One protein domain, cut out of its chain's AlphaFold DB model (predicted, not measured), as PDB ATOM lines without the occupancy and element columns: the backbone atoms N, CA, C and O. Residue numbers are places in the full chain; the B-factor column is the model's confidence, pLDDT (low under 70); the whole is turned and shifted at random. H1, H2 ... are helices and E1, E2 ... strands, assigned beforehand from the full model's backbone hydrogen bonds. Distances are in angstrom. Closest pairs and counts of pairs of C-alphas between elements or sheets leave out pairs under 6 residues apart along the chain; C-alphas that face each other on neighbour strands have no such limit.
ATOM      1  N   MET A 272     -46.524  12.489   5.416       86.25
ATOM      2  CA  MET A 272     -45.124  12.206   5.716       86.25
ATOM      3  C   MET A 272     -44.744  10.837   5.160       86.25
ATOM      4  O   MET A 272     -45.561   9.908   5.208       86.25
ATOM      5  N   ALA A 273     -43.505  10.712   4.693       88.38
ATOM      6  CA  ALA A 273     -42.924   9.476   4.190       88.38
ATOM      7  C   ALA A 273     -42.565   8.523   5.344       88.38
ATOM      8  O   ALA A 273     -41.407   8.266   5.642       88.38
ATOM      9  N   MET A 274     -43.589   7.992   6.015       90.88
ATOM     10  CA  MET A 274     -43.442   6.987   7.073       90.88
ATOM     11  C   MET A 274     -43.902   5.620   6.547       90.88
ATOM     12  O   MET A 274     -45.110   5.343   6.589       90.88
ATOM     13  N   PRO A 275     -42.994   4.794   6.002       94.00
ATOM     14  CA  PRO A 275     -43.347   3.476   5.496       94.00
ATOM     15  C   PRO A 275     -43.506   2.449   6.629       94.00
ATOM     16  O   PRO A 275     -42.939   2.590   7.711       94.00
ATOM     17  N   GLU A 276     -44.269   1.392   6.363       93.94
ATOM     18  CA  GLU A 276     -44.191   0.113   7.081       93.94
ATOM     19  C   GLU A 276     -43.181  -0.805   6.365       93.94
ATOM     20  O   GLU A 276     -43.011  -0.685   5.152       93.94
ATOM     21  N   GLY A 277     -42.536  -1.731   7.083       92.31
ATOM     22  CA  GLY A 277     -41.478  -2.603   6.539       92.31
ATOM     23  C   GLY A 277     -40.064  -2.059   6.777       92.31
ATOM     24  O   GLY A 277     -39.907  -0.999   7.382       92.31
ATOM     25  N   ASP A 278     -39.039  -2.797   6.339       92.62
ATOM     26  CA  ASP A 278     -37.624  -2.389   6.441       92.62
ATOM     27  C   ASP A 278     -36.939  -2.185   5.075       92.62
ATOM     28  O   ASP A 278     -35.793  -1.738   5.019       92.62
ATOM     29  N   GLY A 279     -37.639  -2.494   3.979       94.06
ATOM     30  CA  GLY A 279     -37.199  -2.245   2.612       94.06
ATOM     31  C   GLY A 279     -36.094  -3.169   2.102       94.06
ATOM     32  O   GLY A 279     -35.641  -2.964   0.978       94.06
ATOM     33  N   LYS A 280     -35.640  -4.177   2.860       93.94
ATOM     34  CA  LYS A 280     -34.460  -4.978   2.474       93.94
ATOM     35  C   LYS A 280     -34.757  -6.036   1.419       93.94
ATOM     36  O   LYS A 280     -33.901  -6.352   0.591       93.94
ATOM     37  N   THR A 281     -35.962  -6.595   1.438       94.00
ATOM     38  CA  THR A 281     -36.411  -7.624   0.490       94.00
ATOM     39  C   THR A 281     -37.751  -7.252  -0.130       94.00
ATOM     40  O   THR A 281     -38.415  -6.311   0.298       94.00
ATOM     41  N   LYS A 282     -38.182  -8.014  -1.139       93.44
ATOM     42  CA  LYS A 282     -39.502  -7.832  -1.751       93.44
ATOM     43  C   LYS A 282     -40.635  -8.042  -0.735       93.44
ATOM     44  O   LYS A 282     -41.621  -7.319  -0.762       93.44
ATOM     45  N   GLU A 283     -40.477  -8.993   0.182       92.44
ATOM     46  CA  GLU A 283     -41.456  -9.352   1.219       92.44
ATOM     47  C   GLU A 283     -41.536  -8.299   2.332       92.44
ATOM     48  O   GLU A 283     -42.591  -8.107   2.931       92.44
ATOM     49  N   THR A 284     -40.425  -7.610   2.595       94.25
ATOM     50  CA  THR A 284     -40.282  -6.574   3.631       94.25
ATOM     51  C   THR A 284     -40.269  -5.157   3.053       94.25
ATOM     52  O   THR A 284     -39.935  -4.200   3.754       94.25
ATOM     53  N   ALA A 285     -40.646  -5.025   1.776       95.75
ATOM     54  CA  ALA A 285     -40.616  -3.782   1.022       95.75
ATOM     55  C   ALA A 285     -41.355  -2.655   1.750       95.75
ATOM     56  O   ALA A 285     -42.440  -2.860   2.304       95.75
ATOM     57  N   PHE A 286     -40.796  -1.449   1.688       97.06
ATOM     58  CA  PHE A 286     -41.420  -0.269   2.260       97.06
ATOM     59  C   PHE A 286     -42.797  -0.035   1.643       97.06
ATOM     60  O   PHE A 286     -42.944   0.073   0.423       97.06
ATOM     61  N   PHE A 287     -43.810   0.064   2.501       95.19
ATOM     62  CA  PHE A 287     -45.196   0.272   2.107       95.19
ATOM     63  C   PHE A 287     -45.800   1.480   2.822       95.19
ATOM     64  O   PHE A 287     -45.936   1.517   4.045       95.19
ATOM     65  N   PHE A 288     -46.240   2.471   2.052       94.12
ATOM     66  CA  PHE A 288     -46.881   3.667   2.591       94.12
ATOM     67  C   PHE A 288     -48.382   3.443   2.780       94.12
ATOM     68  O   PHE A 288     -49.204   3.913   1.997       94.12
ATOM     69  N   LYS A 289     -48.770   2.753   3.855       89.19
ATOM     70  CA  LYS A 289     -50.179   2.411   4.141       89.19
ATOM     71  C   LYS A 289     -51.128   3.613   4.214       89.19
ATOM     72  O   LYS A 289     -52.325   3.475   3.978       89.19
ATOM     73  N   LYS A 290     -50.607   4.795   4.564       88.31
ATOM     74  CA  LYS A 290     -51.377   6.050   4.628       88.31
ATOM     75  C   LYS A 290     -51.539   6.744   3.270       88.31
ATOM     76  O   LYS A 290     -52.247   7.750   3.215       88.31
ATOM     77  N   ALA A 291     -50.904   6.237   2.212       89.88
ATOM     78  CA  ALA A 291     -51.103   6.731   0.860       89.88
ATOM     79  C   ALA A 291     -52.532   6.433   0.392       89.88
ATOM     80  O   ALA A 291     -53.053   5.328   0.545       89.88
ATOM     81  N   ARG A 292     -53.177   7.447  -0.174       88.31
ATOM     82  CA  ARG A 292     -54.578   7.417  -0.608       88.31
ATOM     83  C   ARG A 292     -54.717   6.926  -2.042       88.31
ATOM     84  O   ARG A 292     -55.748   6.358  -2.392       88.31
ATOM     85  N   THR A 293     -53.684   7.128  -2.854       88.81
ATOM     86  CA  THR A 293     -53.614   6.679  -4.248       88.81
ATOM     87  C   THR A 293     -52.236   6.093  -4.556       88.81
ATOM     88  O   THR A 293     -51.289   6.236  -3.779       88.81
ATOM     89  N   SER A 294     -52.117   5.454  -5.720       88.94
ATOM     90  CA  SER A 294     -50.837   4.998  -6.268       88.94
ATOM     91  C   SER A 294     -49.854   6.146  -6.492       88.94
ATOM     92  O   SER A 294     -48.677   6.007  -6.185       88.94
ATOM     93  N   GLN A 295     -50.337   7.291  -6.980       89.19
ATOM     94  CA  GLN A 295     -49.507   8.466  -7.252       89.19
ATOM     95  C   GLN A 295     -48.932   9.043  -5.955       89.19
ATOM     96  O   GLN A 295     -47.745   9.349  -5.890       89.19
ATOM     97  N   GLU A 296     -49.742   9.111  -4.893       90.06
ATOM     98  CA  GLU A 296     -49.259   9.532  -3.578       90.06
ATOM     99  C   GLU A 296     -48.233   8.542  -3.010       90.06
ATOM    100  O   GLU A 296     -47.209   8.964  -2.483       90.06
ATOM    101  N   ALA A 297     -48.463   7.233  -3.153       91.62
ATOM    102  CA  ALA A 297     -47.500   6.222  -2.719       91.62
ATOM    103  C   ALA A 297     -46.161   6.347  -3.466       91.62
ATOM    104  O   ALA A 297     -45.110   6.277  -2.838       91.62
ATOM    105  N   MET A 298     -46.192   6.589  -4.782       90.69
ATOM    106  CA  MET A 298     -44.986   6.853  -5.572       90.69
ATOM    107  C   MET A 298     -44.261   8.106  -5.080       90.69
ATOM    108  O   MET A 298     -43.054   8.057  -4.878       90.69
ATOM    109  N   LYS A 299     -44.979   9.210  -4.841       90.19
ATOM    110  CA  LYS A 299     -44.379  10.449  -4.327       90.19
ATOM    111  C   LYS A 299     -43.687  10.231  -2.982       90.19
ATOM    112  O   LYS A 299     -42.544  10.633  -2.823       90.19
ATOM    113  N   LEU A 300     -44.334   9.510  -2.065       93.25
ATOM    114  CA  LEU A 300     -43.754   9.174  -0.762       93.25
ATOM    115  C   LEU A 300     -42.504   8.286  -0.875       93.25
ATOM    116  O   LEU A 300     -41.599   8.432  -0.061       93.25
ATOM    117  N   THR A 301     -42.413   7.420  -1.891       92.75
ATOM    118  CA  THR A 301     -41.178   6.678  -2.203       92.75
ATOM    119  C   THR A 301     -40.026   7.622  -2.555       92.75
ATOM    120  O   THR A 301     -38.934   7.479  -2.006       92.75
ATOM    121  N   TYR A 302     -40.251   8.594  -3.445       91.50
ATOM    122  CA  TYR A 302     -39.218   9.572  -3.812       91.50
ATOM    123  C   TYR A 302     -38.851  10.481  -2.636       91.50
ATOM    124  O   TYR A 302     -37.665  10.669  -2.375       91.50
ATOM    125  N   ASP A 303     -39.847  10.984  -1.903       91.81
ATOM    126  CA  ASP A 303     -39.636  11.807  -0.709       91.81
ATOM    127  C   ASP A 303     -38.794  11.044   0.327       91.81
ATOM    128  O   ASP A 303     -37.804  11.579   0.815       91.81
ATOM    129  N   TYR A 304     -39.108   9.766   0.585       94.31
ATOM    130  CA  TYR A 304     -38.314   8.911   1.472       94.31
ATOM    131  C   TYR A 304     -36.857   8.816   1.009       94.31
ATOM    132  O   TYR A 304     -35.945   8.987   1.816       94.31
ATOM    133  N   LEU A 305     -36.626   8.557  -0.283       92.81
ATOM    134  CA  LEU A 305     -35.272   8.428  -0.822       92.81
ATOM    135  C   LEU A 305     -34.466   9.724  -0.634       92.81
ATOM    136  O   LEU A 305     -33.328   9.674  -0.172       92.81
ATOM    137  N   ILE A 306     -35.069  10.876  -0.935       91.94
ATOM    138  CA  ILE A 306     -34.434  12.193  -0.789       91.94
ATOM    139  C   ILE A 306     -34.153  12.509   0.687       91.94
ATOM    140  O   ILE A 306     -33.049  12.932   1.024       91.94
ATOM    141  N   GLU A 307     -35.123  12.276   1.577       92.69
ATOM    142  CA  GLU A 307     -34.990  12.521   3.022       92.69
ATOM    143  C   GLU A 307     -33.864  11.690   3.660       92.69
ATOM    144  O   GLU A 307     -33.258  12.125   4.637       92.69
ATOM    145  N   HIS A 308     -33.539  10.530   3.080       92.00
ATOM    146  CA  HIS A 308     -32.450   9.656   3.529       92.00
ATOM    147  C   HIS A 308     -31.131   9.894   2.771       92.00
ATOM    148  O   HIS A 308     -30.205   9.095   2.875       92.00
ATOM    149  N   GLY A 309     -31.019  10.999   2.026       91.12
ATOM    150  CA  GLY A 309     -29.778  11.418   1.366       91.12
ATOM    151  C   GLY A 309     -29.483  10.714   0.041       91.12
ATOM    152  O   GLY A 309     -28.399  10.893  -0.518       91.12
ATOM    153  N   TYR A 310     -30.425   9.937  -0.497       90.44
ATOM    154  CA  TYR A 310     -30.291   9.369  -1.833       90.44
ATOM    155  C   TYR A 310     -30.680  10.402  -2.898       90.44
ATOM    156  O   TYR A 310     -31.522  11.270  -2.679       90.44
ATOM    157  N   ASN A 311     -30.090  10.285  -4.089       85.50
ATOM    158  CA  ASN A 311     -30.437  11.109  -5.247       85.50
ATOM    159  C   ASN A 311     -31.198  10.251  -6.272       85.50
ATOM    160  O   ASN A 311     -30.553   9.618  -7.118       85.50
ATOM    161  N   PRO A 312     -32.535  10.130  -6.160       82.50
ATOM    162  CA  PRO A 312     -33.311   9.309  -7.073       82.50
ATOM    163  C   PRO A 312     -33.397   9.980  -8.445       82.50
ATOM    164  O   PRO A 312     -34.097  10.977  -8.616       82.50
ATOM    165  N   ASN A 313     -32.734   9.401  -9.446       79.25
ATOM    166  CA  ASN A 313     -32.921   9.781 -10.840       79.25
ATOM    167  C   ASN A 313     -33.559   8.608 -11.605       79.25
ATOM    168  O   ASN A 313     -32.907   7.590 -11.807       79.25
ATOM    169  N   PRO A 314     -34.811   8.716 -12.080       70.00
ATOM    170  CA  PRO A 314     -35.473   7.616 -12.784       70.00
ATOM    171  C   PRO A 314     -34.784   7.209 -14.102       70.00
ATOM    172  O   PRO A 314     -35.100   6.151 -14.638       70.00
ATOM    173  N   THR A 315     -33.848   8.016 -14.617       70.50
ATOM    174  CA  THR A 315     -33.115   7.759 -15.870       70.50
ATOM    175  C   THR A 315     -31.726   7.146 -15.675       70.50
ATOM    176  O   THR A 315     -31.104   6.744 -16.654       70.50
ATOM    177  N   ASP A 316     -31.233   7.023 -14.439       79.12
ATOM    178  CA  ASP A 316     -29.874   6.525 -14.164       79.12
ATOM    179  C   ASP A 316     -29.770   4.988 -14.084       79.12
ATOM    180  O   ASP A 316     -28.703   4.443 -13.796       79.12
ATOM    181  N   GLY A 317     -30.882   4.285 -14.320       76.19
ATOM    182  CA  GLY A 317     -30.958   2.824 -14.292       76.19
ATOM    183  C   GLY A 317     -30.933   2.198 -12.892       76.19
ATOM    184  O   GLY A 317     -30.966   0.972 -12.785       76.19
ATOM    185  N   ARG A 318     -30.912   2.985 -11.805       84.81
ATOM    186  CA  ARG A 318     -30.903   2.446 -10.430       84.81
ATOM    187  C   ARG A 318     -32.250   1.890  -9.994       84.81
ATOM    188  O   ARG A 318     -32.283   1.072  -9.074       84.81
ATOM    189  N   ARG A 319     -33.340   2.322 -10.631       89.50
ATOM    190  CA  ARG A 319     -34.690   1.792 -10.420       89.50
ATOM    191  C   ARG A 319     -34.959   0.635 -11.378       89.50
ATOM    192  O   ARG A 319     -34.922   0.804 -12.592       89.50
ATOM    193  N   VAL A 320     -35.322  -0.516 -10.823       89.75
ATOM    194  CA  VAL A 320     -35.698  -1.723 -11.566       89.75
ATOM    195  C   VAL A 320     -37.081  -2.193 -11.118       89.75
ATOM    196  O   VAL A 320     -37.400  -2.172  -9.930       89.75
ATOM    197  N   ASN A 321     -37.898  -2.652 -12.068       87.25
ATOM    198  CA  ASN A 321     -39.186  -3.272 -11.770       87.25
ATOM    199  C   ASN A 321     -38.965  -4.629 -11.071       87.25
ATOM    200  O   ASN A 321     -38.398  -5.556 -11.645       87.25
ATOM    201  N   GLY A 322     -39.414  -4.733  -9.821       88.38
ATOM    202  CA  GLY A 322     -39.341  -5.920  -8.965       88.38
ATOM    203  C   GLY A 322     -40.499  -6.914  -9.149       88.38
ATOM    204  O   GLY A 322     -40.597  -7.910  -8.422       88.38
ATOM    205  N   GLY A 323     -41.388  -6.652 -10.105       91.81
ATOM    206  CA  GLY A 323     -42.542  -7.465 -10.467       91.81
ATOM    207  C   GLY A 323     -43.868  -6.947  -9.908       91.81
ATOM    208  O   GLY A 323     -43.942  -5.933  -9.215       91.81
ATOM    209  N   VAL A 324     -44.929  -7.695 -10.206       91.94
ATOM    210  CA  VAL A 324     -46.316  -7.378  -9.842       91.94
ATOM    211  C   VAL A 324     -46.883  -8.509  -8.988       91.94
ATOM    212  O   VAL A 324     -46.639  -9.677  -9.289       91.94
ATOM    213  N   THR A 325     -47.631  -8.189  -7.933       91.81
ATOM    214  CA  THR A 325     -48.391  -9.183  -7.154       91.81
ATOM    215  C   THR A 325     -49.840  -8.753  -6.986       91.81
ATOM    216  O   THR A 325     -50.172  -7.572  -7.096       91.81
ATOM    217  N   THR A 326     -50.707  -9.722  -6.704       91.00
ATOM    218  CA  THR A 326     -52.093  -9.468  -6.314       91.00
ATOM    219  C   THR A 326     -52.293  -9.959  -4.890       91.00
ATOM    220  O   THR A 326     -52.107 -11.139  -4.612       91.00
ATOM    221  N   GLU A 327     -52.698  -9.062  -3.997       87.56
ATOM    222  CA  GLU A 327     -52.972  -9.363  -2.593       87.56
ATOM    223  C   GLU A 327     -54.347  -8.800  -2.236       87.56
ATOM    224  O   GLU A 327     -54.631  -7.631  -2.503       87.56
ATOM    225  N   GLU A 328     -55.232  -9.640  -1.689       85.25
ATOM    226  CA  GLU A 328     -56.613  -9.260  -1.338       85.25
ATOM    227  C   GLU A 328     -57.389  -8.600  -2.502       85.25
ATOM    228  O   GLU A 328     -58.140  -7.638  -2.326       85.25
ATOM    229  N   GLY A 329     -57.167  -9.073  -3.736       82.88
ATOM    230  CA  GLY A 329     -57.788  -8.501  -4.939       82.88
ATOM    231  C   GLY A 329     -57.256  -7.112  -5.326       82.88
ATOM    232  O   GLY A 329     -57.874  -6.399  -6.123       82.88
ATOM    233  N   LYS A 330     -56.115  -6.689  -4.767       85.94
ATOM    234  CA  LYS A 330     -55.415  -5.456  -5.133       85.94
ATOM    235  C   LYS A 330     -54.081  -5.776  -5.786       85.94
ATOM    236  O   LYS A 330     -53.319  -6.587  -5.280       85.94
ATOM    237  N   ILE A 331     -53.816  -5.113  -6.905       91.25
ATOM    238  CA  ILE A 331     -52.554  -5.230  -7.629       91.25
ATOM    239  C   ILE A 331     -51.541  -4.285  -6.981       91.25
ATOM    240  O   ILE A 331     -51.845  -3.107  -6.778       91.25
ATOM    241  N   TYR A 332     -50.353  -4.800  -6.689       92.94
ATOM    242  CA  TYR A 332     -49.202  -4.053  -6.197       92.94
ATOM    243  C   TYR A 332     -48.028  -4.202  -7.161       92.94
ATOM    244  O   TYR A 332     -47.763  -5.283  -7.685       92.94
ATOM    245  N   LEU A 333     -47.328  -3.097  -7.375       93.25
ATOM    246  CA  LEU A 333     -46.080  -3.004  -8.113       93.25
ATOM    247  C   LEU A 333     -44.933  -2.934  -7.108       93.25
ATOM    248  O   LEU A 333     -45.057  -2.268  -6.077       93.25
ATOM    249  N   TYR A 334     -43.825  -3.595  -7.419       94.50
ATOM    250  CA  TYR A 334     -42.610  -3.509  -6.622       94.50
ATOM    251  C   TYR A 334     -41.543  -2.752  -7.395       94.50
ATOM    252  O   TYR A 334     -41.224  -3.113  -8.525       94.50
ATOM    253  N   ASP A 335     -40.968  -1.737  -6.766       93.56
ATOM    254  CA  ASP A 335     -39.799  -1.033  -7.278       93.56
ATOM    255  C   ASP A 335     -38.586  -1.407  -6.434       93.56
ATOM    256  O   ASP A 335     -38.635  -1.354  -5.206       93.56
ATOM    257  N   LYS A 336     -37.487  -1.761  -7.097       94.19
ATOM    258  CA  LYS A 336     -36.187  -1.984  -6.469       94.19
ATOM    259  C   LYS A 336     -35.256  -0.844  -6.853       94.19
ATOM    260  O   LYS A 336     -34.980  -0.648  -8.033       94.19
ATOM    261  N   TRP A 337     -34.749  -0.128  -5.862       94.25
ATOM    262  CA  TRP A 337     -33.769   0.936  -6.027       94.25
ATOM    263  C   TRP A 337     -32.400   0.461  -5.572       94.25
ATOM    264  O   TRP A 337     -32.264  -0.083  -4.482       94.25
ATOM    265  N   THR A 338     -31.383   0.672  -6.394       91.75
ATOM    266  CA  THR A 338     -29.990   0.422  -6.014       91.75
ATOM    267  C   THR A 338     -29.421   1.683  -5.372       91.75
ATOM    268  O   THR A 338     -29.326   2.713  -6.042       91.75
ATOM    269  N   THR A 339     -29.052   1.618  -4.092       90.25
ATOM    270  CA  THR A 339     -28.419   2.728  -3.365       90.25
ATOM    271  C   THR A 339     -27.012   2.356  -2.897       90.25
ATOM    272  O   THR A 339     -26.559   1.225  -3.084       90.25
ATOM    273  N   VAL A 340     -26.302   3.322  -2.305       88.62
ATOM    274  CA  VAL A 340     -24.967   3.103  -1.719       88.62
ATOM    275  C   VAL A 340     -24.997   2.147  -0.521       88.62
ATOM    276  O   VAL A 340     -24.018   1.447  -0.288       88.62
ATOM    277  N   ASP A 341     -26.136   2.058   0.168       89.06
ATOM    278  CA  ASP A 341     -26.343   1.201   1.341       89.06
ATOM    279  C   ASP A 341     -26.942  -0.171   0.975       89.06
ATOM    280  O   ASP A 341     -27.224  -0.998   1.843       89.06
ATOM    281  N   GLY A 342     -27.124  -0.432  -0.324       90.94
ATOM    282  CA  GLY A 342     -27.690  -1.665  -0.860       90.94
ATOM    283  C   GLY A 342     -29.037  -1.462  -1.562       90.94
ATOM    284  O   GLY A 342     -29.464  -0.342  -1.838       90.94
ATOM    285  N   PRO A 343     -29.715  -2.554  -1.950       93.56
ATOM    286  CA  PRO A 343     -31.012  -2.456  -2.598       93.56
ATOM    287  C   PRO A 343     -32.120  -2.099  -1.599       93.56
ATOM    288  O   PRO A 343     -32.241  -2.735  -0.556       93.56
ATOM    289  N   ILE A 344     -32.980  -1.156  -1.977       95.62
ATOM    290  CA  ILE A 344     -34.193  -0.788  -1.244       95.62
ATOM    291  C   ILE A 344     -35.413  -1.154  -2.083       95.62
ATOM    292  O   ILE A 344     -35.499  -0.818  -3.264       95.62
ATOM    293  N   TRP A 345     -36.369  -1.838  -1.471       96.75
ATOM    294  CA  TRP A 345     -37.605  -2.276  -2.100       96.75
ATOM    295  C   TRP A 345     -38.785  -1.437  -1.627       96.75
ATOM    296  O   TRP A 345     -38.965  -1.227  -0.430       96.75
ATOM    297  N   PHE A 346     -39.630  -1.027  -2.568       96.38
ATOM    298  CA  PHE A 346     -40.887  -0.334  -2.306       96.38
ATOM    299  C   PHE A 346     -42.053  -1.116  -2.887       96.38
ATOM    300  O   PHE A 346     -41.977  -1.630  -4.002       96.38
ATOM    301  N   LYS A 347     -43.152  -1.152  -2.139       95.62
ATOM    302  CA  LYS A 347     -44.432  -1.715  -2.552       95.62
ATOM    303  C   LYS A 347     -45.413  -0.582  -2.818       95.62
ATOM    304  O   LYS A 347     -45.728   0.206  -1.929       95.62
ATOM    305  N   ILE A 348     -45.932  -0.519  -4.038       93.00
ATOM    306  CA  ILE A 348     -46.771   0.582  -4.514       93.00
ATOM    307  C   ILE A 348     -48.097   0.005  -5.018       93.00
ATOM    308  O   ILE A 348     -48.088  -0.895  -5.856       93.00
ATOM    309  N   PRO A 349     -49.264   0.469  -4.537       90.62
ATOM    310  CA  PRO A 349     -50.537   0.027  -5.094       90.62
ATOM    311  C   PRO A 349     -50.633   0.445  -6.566       90.62
ATOM    312  O   PRO A 349     -50.262   1.561  -6.922       90.62
ATOM    313  N   SER A 350     -51.139  -0.436  -7.428       86.62
ATOM    314  CA  SER A 350     -51.322  -0.130  -8.849       86.62
ATOM    315  C   SER A 350     -52.332   0.997  -9.048       86.62
ATOM    316  O   SER A 350     -53.343   1.074  -8.340       86.62
TER     317      SER A 350
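Overview. This is residues 272 to 350 of the 354 residues of an uncharacterized protein of Acinetobacter beijerinckii ANC 3835 (UniProt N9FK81). One long helix, H1, lies over one face of a strongly twisted sheet of three strands, along the strands and over the edge strand E3; the other face has no named helix. Before the helix, a long looping stretch with no named element, residues 272 to 293, is tied to E3 by a short parallel pairing at residues 286 to 287. The printed part has 79 residues, with one named helix and then three named strands along the chain, H1 E1 E2 E3, and the sheet's order is E1 - E2 - E3, all antiparallel. The class is mixed, helices and strands, in two layers, the helix on one face of the sheet. The whole is compact and rounded, with a radius of gyration of the C-alphas of 11.6 A and spans of 34 by 25 by 23 A.

Arrangement. In the stretch 272 to 293, residues 286 to 287 pair in parallel with residues 346 to 347 of E3, residues 342 to 349. H1, residues 294 to 307, is on the sheet at a height of 9.8 A and has 6 pairs of C-alphas within 8 A of E3; the closest C-alphas, those of Ser 294 and Pro 349, are 5.1 A apart. H1 lies over E3 and runs along the strands, at 15 degrees to E3 on the local plane. H1 and E2, residues 330 to 339, are near each other, with 6 pairs of C-alphas within 10 A; H1 is only just not over E2, on which 2 of its C-alphas fall. Every O i to N i+4 pair in H1 is within hydrogen-bond range. E1, residues 319 to 327, and E2 form a hairpin, antiparallel at 155 degrees, with N 322 and O 334 at 2.8 A. E2 and E3 form another hairpin, antiparallel at 158 degrees, with N 335 and O 346 at 2.9 A. The strands E1 E2 E3 are a meander, each the antiparallel neighbour of the one before.

Along the chain. H1 begins at C-alpha 294, at (-50.837, 4.998, -6.268), and measures 19.9 A from first to last C-alpha. E1, residues 319 to 327, measures 22.8 A. E2, residues 330 to 339, measures 28.3 A and begins at C-alpha 330, at (-55.415, -5.456, -5.133). E3, residues 342 to 349, measures 23.3 A and ends at C-alpha 349, at (-50.537, 0.027, -5.094).

Size, cuts and confidence. The two C-alphas farthest apart, those of Gly 329 and Val 340, are 35.0 A apart. The printed part has no cut. The link from H1 to E1 is long, with 11 residues; the links E1 to E2 and E2 to E3 are tight. The mean pLDDT of the printed part is 90.2, and no printed residue is under 70.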